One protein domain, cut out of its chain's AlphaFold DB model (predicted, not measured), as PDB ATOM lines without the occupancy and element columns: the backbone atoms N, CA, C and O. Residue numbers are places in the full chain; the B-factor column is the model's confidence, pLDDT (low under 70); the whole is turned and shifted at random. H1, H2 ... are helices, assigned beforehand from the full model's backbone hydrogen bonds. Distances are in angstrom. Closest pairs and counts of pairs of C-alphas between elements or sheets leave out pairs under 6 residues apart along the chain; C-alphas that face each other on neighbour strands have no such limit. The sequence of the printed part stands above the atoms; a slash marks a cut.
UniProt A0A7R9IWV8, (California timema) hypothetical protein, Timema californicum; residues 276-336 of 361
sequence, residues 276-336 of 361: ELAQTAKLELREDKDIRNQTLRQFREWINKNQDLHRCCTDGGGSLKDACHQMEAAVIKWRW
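Overview. This is residues 276 to 336 of the 361 residues of the protein "(California timema) hypothetical protein" of Timema californicum (UniProt A0A7R9IWV8). The model is an open, elongated frame of four helices with a hollow middle: the two long helices, H2 and H4, make the long sides, while the short helices H1 and H3 stand at the two ends. From H1 the backbone runs along one long side in H2, turns through H3 and a loop, and comes back in H4 on the other side, ending near H1; of the loop, residues 314 to 319 stick out. The printed part has 61 residues with four named helices, in the order H1, H2, H3, H4, and no named strand; its class is all helix. It is loose, with a radius of gyration of the C-alphas of 13.8 A, and spans 40 by 21 by 13 A.

Along the chain. H1 is residues 276 to 284, 12.1 A from first to last C-alpha, and begins with C-alpha 276 at (8.034, 42.794, 10.601). H2 is residues 289 to 305, 24.3 A long by the same measure, from C-alpha 289 at (-3.283, 50.847, 12.510). H3 is residues 307 to 312, 8.6 A from first to last C-alpha. H4 is residues 320 to 336, 23.3 A from first to last C-alpha, and ends with C-alpha 336 at (-1.954, 36.462, 8.537).

Arrangement. A tight link of 4 residues joins H1 to H2, and these two helices are apart. H2 and H3, joined by a tight link of 1 residue, only just touch, with 3 pairs of C-alphas within 8 A, and they touch only at the corner by their link. The closest C-alphas of the two are those of Ile 303 and Leu 309, 6.2 A apart, and H2 touches H3 with residues 303 to 304 alone. Their lines are about perpendicular, at 89 degrees, and their centres are 17.2 A apart. A short link of 7 residues joins H3 to H4, and these two are near each other, with 5 pairs of C-alphas within 10 A. H4 is also near H1, again with 5 such pairs. H2 and H4 are apart, and so are H1 and H3. In H1, H2, H3 and H4 every O i to N i+4 pair is within hydrogen-bond range.

Size, cuts and confidence. The two C-alphas farthest apart are those of Leu 283 and Gly 317, 40.9 A, while the first and last printed C-alphas, those of Glu 276 and Trp 336, are 12.0 A apart. Residues 314 to 319 stand free, as do residues 329 to 334, which belong to H4. The printed part has no cut, and no link is long. The mean pLDDT of the printed part is 77.7; residues 313 to 336 are under 70, and H4 has a mean of 58.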
ATOM      1  N   GLU A 276       7.978  43.527  11.874       95.75
ATOM      2  CA  GLU A 276       8.034  42.794  10.601       95.75
ATOM      3  C   GLU A 276       6.631  42.454  10.081       95.75
ATOM      4  O   GLU A 276       6.280  42.774   8.945       95.75
ATOM      5  N   LEU A 277       5.780  41.888  10.939       94.50
ATOM      6  CA  LEU A 277       4.397  41.560  10.591       94.50
ATOM      7  C   LEU A 277       3.569  42.822  10.331       94.50
ATOM      8  O   LEU A 277       2.701  42.813   9.461       94.50
ATOM      9  N   ALA A 278       3.853  43.921  11.034       91.81
ATOM     10  CA  ALA A 278       3.225  45.217  10.790       91.81
ATOM     11  C   ALA A 278       3.648  45.851   9.453       91.81
ATOM     12  O   ALA A 278       2.875  46.607   8.863       91.81
ATOM     13  N   GLN A 279       4.835  45.536   8.934       95.00
ATOM     14  CA  GLN A 279       5.219  45.930   7.578       95.00
ATOM     15  C   GLN A 279       4.538  45.056   6.526       95.00
ATOM     16  O   GLN A 279       3.971  45.603   5.579       95.00
ATOM     17  N   THR A 280       4.506  43.733   6.713       96.38
ATOM     18  CA  THR A 280       3.775  42.819   5.815       96.38
ATOM     19  C   THR A 280       2.291  43.183   5.753       96.38
ATOM     20  O   THR A 280       1.727  43.297   4.668       96.38
ATOM     21  N   ALA A 281       1.687  43.500   6.899       95.12
ATOM     22  CA  ALA A 281       0.333  44.040   7.028       95.12
ATOM     23  C   ALA A 281       0.049  45.204   6.101       95.12
ATOM     24  O   ALA A 281      -0.938  45.243   5.363       95.12
ATOM     25  N   LYS A 282       0.950  46.173   6.167       95.12
ATOM     26  CA  LYS A 282       0.812  47.424   5.459       95.12
ATOM     27  C   LYS A 282       1.059  47.245   3.965       95.12
ATOM     28  O   LYS A 282       0.368  47.861   3.160       95.12
ATOM     29  N   LEU A 283       2.024  46.411   3.590       96.62
ATOM     30  CA  LEU A 283       2.405  46.200   2.195       96.62
ATOM     31  C   LEU A 283       1.424  45.284   1.457       96.62
ATOM     32  O   LEU A 283       1.019  45.607   0.340       96.62
ATOM     33  N   GLU A 284       1.024  44.170   2.071       97.38
ATOM     34  CA  GLU A 284       0.207  43.142   1.419       97.38
ATOM     35  C   GLU A 284      -1.292  43.374   1.611       97.38
ATOM     36  O   GLU A 284      -2.059  43.294   0.652       97.38
ATOM     37  N   LEU A 285      -1.719  43.707   2.834       95.81
ATOM     38  CA  LEU A 285      -3.139  43.872   3.169       95.81
ATOM     39  C   LEU A 285      -3.599  45.331   3.131       95.81
ATOM     40  O   LEU A 285      -4.792  45.593   3.289       95.81
ATOM     41  N   ARG A 286      -2.672  46.278   2.913       95.75
ATOM     42  CA  ARG A 286      -2.916  47.729   3.021       95.75
ATOM     43  C   ARG A 286      -3.588  48.096   4.344       95.75
ATOM     44  O   ARG A 286      -4.418  49.001   4.400       95.75
ATOM     45  N   GLU A 287      -3.263  47.353   5.398       94.44
ATOM     46  CA  GLU A 287      -3.942  47.455   6.680       94.44
ATOM     47  C   GLU A 287      -3.116  48.324   7.631       94.44
ATOM     48  O   GLU A 287      -2.149  47.881   8.252       94.44
ATOM     49  N   ASP A 288      -3.491  49.598   7.723       94.12
ATOM     50  CA  ASP A 288      -2.903  50.535   8.678       94.12
ATOM     51  C   ASP A 288      -3.491  50.341  10.089       94.12
ATOM     52  O   ASP A 288      -4.516  49.679  10.292       94.12
ATOM     53  N   LYS A 289      -2.840  50.931  11.104       90.38
ATOM     54  CA  LYS A 289      -3.283  50.847  12.510       90.38
ATOM     55  C   LYS A 289      -4.737  51.310  12.683       90.38
ATOM     56  O   LYS A 289      -5.478  50.695  13.447       90.38
ATOM     57  N   ASP A 290      -5.150  52.322  11.925       94.38
ATOM     58  CA  ASP A 290      -6.513  52.857  11.961       94.38
ATOM     59  C   ASP A 290      -7.538  51.878  11.381       94.38
ATOM     60  O   ASP A 290      -8.566  51.633  12.013       94.38
ATOM     61  N   ILE A 291      -7.233  51.245  10.240       94.62
ATOM     62  CA  ILE A 291      -8.107  50.244   9.607       94.62
ATOM     63  C   ILE A 291      -8.262  49.038  10.529       94.62
ATOM     64  O   ILE A 291      -9.380  48.606  10.786       94.62
ATOM     65  N   ARG A 292      -7.169  48.547  11.119       92.50
ATOM     66  CA  ARG A 292      -7.215  47.447  12.094       92.50
ATOM     67  C   ARG A 292      -8.108  47.772  13.293       92.50
ATOM     68  O   ARG A 292      -8.950  46.958  13.664       92.50
ATOM     69  N   ASN A 293      -7.966  48.963  13.876       91.12
ATOM     70  CA  ASN A 293      -8.810  49.398  14.992       91.12
ATOM     71  C   ASN A 293     -10.280  49.543  14.578       91.12
ATOM     72  O   ASN A 293     -11.179  49.190  15.345       91.12
ATOM     73  N   GLN A 294     -10.536  50.032  13.364       95.38
ATOM     74  CA  GLN A 294     -11.880  50.131  12.809       95.38
ATOM     75  C   GLN A 294     -12.502  48.747  12.589       95.38
ATOM     76  O   GLN A 294     -13.635  48.524  13.016       95.38
ATOM     77  N   THR A 295     -11.775  47.808  11.984       92.94
ATOM     78  CA  THR A 295     -12.240  46.435  11.756       92.94
ATOM     79  C   THR A 295     -12.506  45.720  13.074       92.94
ATOM     80  O   THR A 295     -13.561  45.112  13.217       92.94
ATOM     81  N   LEU A 296     -11.626  45.849  14.075       90.12
ATOM     82  CA  LEU A 296     -11.860  45.284  15.409       90.12
ATOM     83  C   LEU A 296     -13.109  45.873  16.072       90.12
ATOM     84  O   LEU A 296     -13.898  45.134  16.659       90.12
ATOM     85  N   ARG A 297     -13.334  47.187  15.952       92.62
ATOM     86  CA  ARG A 297     -14.555  47.823  16.469       92.62
ATOM     87  C   ARG A 297     -15.804  47.276  15.780       92.62
ATOM     88  O   ARG A 297     -16.745  46.891  16.464       92.62
ATOM     89  N   GLN A 298     -15.790  47.183  14.451       95.06
ATOM     90  CA  GLN A 298     -16.901  46.625  13.676       95.06
ATOM     91  C   GLN A 298     -17.167  45.161  14.030       95.06
ATOM     92  O   GLN A 298     -18.322  44.761  14.142       95.06
ATOM     93  N   PHE A 299     -16.113  44.375  14.252       93.69
ATOM     94  CA  PHE A 299     -16.235  42.971  14.630       93.69
ATOM     95  C   PHE A 299     -16.864  42.815  16.019       93.69
ATOM     96  O   PHE A 299     -17.801  42.041  16.189       93.69
ATOM     97  N   ARG A 300     -16.431  43.626  16.994       91.06
ATOM     98  CA  ARG A 300     -17.025  43.670  18.342       91.06
ATOM     99  C   ARG A 300     -18.483  44.123  18.315       91.06
ATOM    100  O   ARG A 300     -19.332  43.511  18.954       91.06
ATOM    101  N   GLU A 301     -18.797  45.161  17.544       94.62
ATOM    102  CA  GLU A 301     -20.181  45.605  17.347       94.62
ATOM    103  C   GLU A 301     -21.045  44.528  16.682       94.62
ATOM    104  O   GLU A 301     -22.218  44.392  17.023       94.62
ATOM    105  N   TRP A 302     -20.487  43.763  15.741       94.88
ATOM    106  CA  TRP A 302     -21.187  42.659  15.092       94.88
ATOM    107  C   TRP A 302     -21.459  41.514  16.071       94.88
ATOM    108  O   TRP A 302     -22.598  41.054  16.133       94.88
ATOM    109  N   ILE A 303     -20.482  41.119  16.891       91.69
ATOM    110  CA  ILE A 303     -20.684  40.119  17.952       91.69
ATOM    111  C   ILE A 303     -21.807  40.570  18.899       91.69
ATOM    112  O   ILE A 303     -22.754  39.819  19.117       91.69
ATOM    113  N   ASN A 304     -21.780  41.830  19.349       90.69
ATOM    114  CA  ASN A 304     -22.805  42.381  20.244       90.69
ATOM    115  C   ASN A 304     -24.210  42.439  19.617       90.69
ATOM    116  O   ASN A 304     -25.212  42.399  20.328       90.69
ATOM    117  N   LYS A 305     -24.306  42.559  18.287       95.88
ATOM    118  CA  LYS A 305     -25.591  42.607  17.568       95.88
ATOM    119  C   LYS A 305     -26.197  41.224  17.318       95.88
ATOM    120  O   LYS A 305     -27.409  41.138  17.144       95.88
ATOM    121  N   ASN A 306     -25.395  40.159  17.291       95.50
ATOM    122  CA  ASN A 306     -25.864  38.811  16.963       95.50
ATOM    123  C   ASN A 306     -25.965  37.956  18.230       95.50
ATOM    124  O   ASN A 306     -24.978  37.387  18.696       95.50
ATOM    125  N   GLN A 307     -27.178  37.839  18.777       91.25
ATOM    126  CA  GLN A 307     -27.424  37.082  20.011       91.25
ATOM    127  C   GLN A 307     -27.041  35.599  19.907       91.25
ATOM    128  O   GLN A 307     -26.659  35.005  20.911       91.25
ATOM    129  N   ASP A 308     -27.079  35.010  18.713       88.50
ATOM    130  CA  ASP A 308     -26.686  33.611  18.507       88.50
ATOM    131  C   ASP A 308     -25.186  33.397  18.740       88.50
ATOM    132  O   ASP A 308     -24.780  32.378  19.295       88.50
ATOM    133  N   LEU A 309     -24.356  34.394  18.404       86.62
ATOM    134  CA  LEU A 309     -22.927  34.374  18.726       86.62
ATOM    135  C   LEU A 309     -22.706  34.536  20.226       86.62
ATOM    136  O   LEU A 309     -21.825  33.882  20.778       86.62
ATOM    137  N   HIS A 310     -23.531  35.352  20.891       81.00
ATOM    138  CA  HIS A 310     -23.527  35.445  22.349       81.00
ATOM    139  C   HIS A 310     -23.858  34.098  22.997       81.00
ATOM    140  O   HIS A 310     -23.103  33.684  23.866       81.00
ATOM    141  N   ARG A 311     -24.900  33.392  22.534       76.00
ATOM    142  CA  ARG A 311     -25.304  32.070  23.058       76.00
ATOM    143  C   ARG A 311     -24.244  30.997  22.821       76.00
ATOM    144  O   ARG A 311     -23.825  30.321  23.758       76.00
ATOM    145  N   CYS A 312     -23.701  30.926  21.602       71.06
ATOM    146  CA  CYS A 312     -22.540  30.080  21.296       71.06
ATOM    147  C   CYS A 312     -21.335  30.393  22.195       71.06
ATOM    148  O   CYS A 312     -20.514  29.509  22.438       71.06
ATOM    149  N   CYS A 313     -21.236  31.629  22.695       62.25
ATOM    150  CA  CYS A 313     -20.156  32.073  23.563       62.25
ATOM    151  C   CYS A 313     -20.481  32.078  25.072       62.25
ATOM    152  O   CYS A 313     -19.595  32.420  25.856       62.25
ATOM    153  N   THR A 314     -21.686  31.704  25.519       50.34
ATOM    154  CA  THR A 314     -22.065  31.702  26.954       50.34
ATOM    155  C   THR A 314     -22.417  30.330  27.525       50.34
ATOM    156  O   THR A 314     -22.310  30.144  28.737       50.34
ATOM    157  N   ASP A 315     -22.770  29.347  26.695       46.72
ATOM    158  CA  ASP A 315     -23.480  28.152  27.179       46.72
ATOM    159  C   ASP A 315     -22.550  26.970  27.564       46.72
ATOM    160  O   ASP A 315     -23.008  25.924  28.022       46.72
ATOM    161  N   GLY A 316     -21.226  27.132  27.446       41.88
ATOM    162  CA  GLY A 316     -20.212  26.118  27.782       41.88
ATOM    163  C   GLY A 316     -19.229  26.581  28.865       41.88
ATOM    164  O   GLY A 316     -18.275  27.297  28.583       41.88
ATOM    165  N   GLY A 317     -19.441  26.166  30.114       41.81
ATOM    166  CA  GLY A 317     -18.723  26.637  31.308       41.81
ATOM    167  C   GLY A 317     -17.225  26.981  31.158       41.81
ATOM    168  O   GLY A 317     -16.421  26.215  30.635       41.81
ATOM    169  N   GLY A 318     -16.843  28.148  31.690       41.44
ATOM    170  CA  GLY A 318     -15.482  28.490  32.136       41.44
ATOM    171  C   GLY A 318     -14.398  28.773  31.085       41.44
ATOM    172  O   GLY A 318     -13.507  29.567  31.366       41.44
ATOM    173  N   SER A 319     -14.462  28.205  29.878       52.66
ATOM    174  CA  SER A 319     -13.385  28.305  28.863       52.66
ATOM    175  C   SER A 319     -13.659  29.330  27.744       52.66
ATOM    176  O   SER A 319     -12.937  29.400  26.749       52.66
ATOM    177  N   LEU A 320     -14.729  30.121  27.864       47.06
ATOM    178  CA  LEU A 320     -15.353  30.826  26.737       47.06
ATOM    179  C   LEU A 320     -14.741  32.185  26.363       47.06
ATOM    180  O   LEU A 320     -14.770  32.564  25.192       47.06
ATOM    181  N   LYS A 321     -14.074  32.876  27.299       53.72
ATOM    182  CA  LYS A 321     -13.194  34.003  26.934       53.72
ATOM    183  C   LYS A 321     -12.027  33.524  26.074       53.72
ATOM    184  O   LYS A 321     -11.638  34.235  25.153       53.72
ATOM    185  N   ASP A 322     -11.519  32.321  26.319       54.50
ATOM    186  CA  ASP A 322     -10.427  31.764  25.523       54.50
ATOM    187  C   ASP A 322     -10.908  31.358  24.135       54.50
ATOM    188  O   ASP A 322     -10.167  31.547  23.184       54.50
ATOM    189  N   ALA A 323     -12.150  30.892  23.976       55.09
ATOM    190  CA  ALA A 323     -12.727  30.590  22.665       55.09
ATOM    191  C   ALA A 323     -12.960  31.854  21.820       55.09
ATOM    192  O   ALA A 323     -12.649  31.868  20.631       55.09
ATOM    193  N   CYS A 324     -13.437  32.943  22.432       58.09
ATOM    194  CA  CYS A 324     -13.632  34.213  21.732       58.09
ATOM    195  C   CYS A 324     -12.286  34.874  21.374       58.09
ATOM    196  O   CYS A 324     -12.104  35.316  20.239       58.09
ATOM    197  N   HIS A 325     -11.304  34.845  22.287       63.66
ATOM    198  CA  HIS A 325      -9.923  35.240  21.982       63.66
ATOM    199  C   HIS A 325      -9.266  34.306  20.959       63.66
ATOM    200  O   HIS A 325      -8.479  34.772  20.143       63.66
ATOM    201  N   GLN A 326      -9.590  33.010  20.951       61.31
ATOM    202  CA  GLN A 326      -9.129  32.063  19.934       61.31
ATOM    203  C   GLN A 326      -9.788  32.326  18.586       61.31
ATOM    204  O   GLN A 326      -9.118  32.155  17.580       61.31
ATOM    205  N   MET A 327     -11.043  32.776  18.530       63.62
ATOM    206  CA  MET A 327     -11.682  33.215  17.288       63.62
ATOM    207  C   MET A 327     -11.061  34.509  16.768       63.62
ATOM    208  O   MET A 327     -10.721  34.566  15.590       63.62
ATOM    209  N   GLU A 328     -10.834  35.514  17.619       62.59
ATOM    210  CA  GLU A 328     -10.078  36.713  17.226       62.59
ATOM    211  C   GLU A 328      -8.663  36.327  16.758       62.59
ATOM    212  O   GLU A 328      -8.239  36.720  15.671       62.59
ATOM    213  N   ALA A 329      -7.959  35.473  17.506       64.44
ATOM    214  CA  ALA A 329      -6.629  34.984  17.152       64.44
ATOM    215  C   ALA A 329      -6.627  34.072  15.919       64.44
ATOM    216  O   ALA A 329      -5.625  34.040  15.216       64.44
ATOM    217  N   ALA A 330      -7.708  33.348  15.624       59.06
ATOM    218  CA  ALA A 330      -7.847  32.489  14.450       59.06
ATOM    219  C   ALA A 330      -8.216  33.298  13.210       59.06
ATOM    220  O   ALA A 330      -7.674  33.021  12.149       59.06
ATOM    221  N   VAL A 331      -9.063  34.322  13.329       61.69
ATOM    222  CA  VAL A 331      -9.318  35.288  12.250       61.69
ATOM    223  C   VAL A 331      -8.039  36.050  11.928       61.69
ATOM    224  O   VAL A 331      -7.713  36.232  10.757       61.69
ATOM    225  N   ILE A 332      -7.262  36.416  12.954       62.84
ATOM    226  CA  ILE A 332      -5.913  36.941  12.765       62.84
ATOM    227  C   ILE A 332      -5.050  35.846  12.089       62.84
ATOM    228  O   ILE A 332      -4.649  35.968  10.941       62.84
ATOM    229  N   LYS A 333      -4.839  34.679  12.682       56.47
ATOM    230  CA  LYS A 333      -3.973  33.638  12.102       56.47
ATOM    231  C   LYS A 333      -4.346  33.225  10.665       56.47
ATOM    232  O   LYS A 333      -3.448  33.029   9.856       56.47
ATOM    233  N   TRP A 334      -5.633  33.132  10.334       55.50
ATOM    234  CA  TRP A 334      -6.136  32.799   8.997       55.50
ATOM    235  C   TRP A 334      -5.868  33.913   7.984       55.50
ATOM    236  O   TRP A 334      -5.513  33.637   6.843       55.50
ATOM    237  N   ARG A 335      -5.977  35.175   8.407       55.41
ATOM    238  CA  ARG A 335      -5.685  36.338   7.559       55.41
ATOM    239  C   ARG A 335      -4.184  36.636   7.437       55.41
ATOM    240  O   ARG A 335      -3.783  37.301   6.491       55.41
ATOM    241  N   TRP A 336      -3.375  36.136   8.375       58.03
ATOM    242  CA  TRP A 336      -1.954  36.462   8.537       58.03
ATOM    243  C   TRP A 336      -0.985  35.291   8.260       58.03
ATOM    244  O   TRP A 336       0.223  35.467   8.410       58.03
TER     245      TRP A 336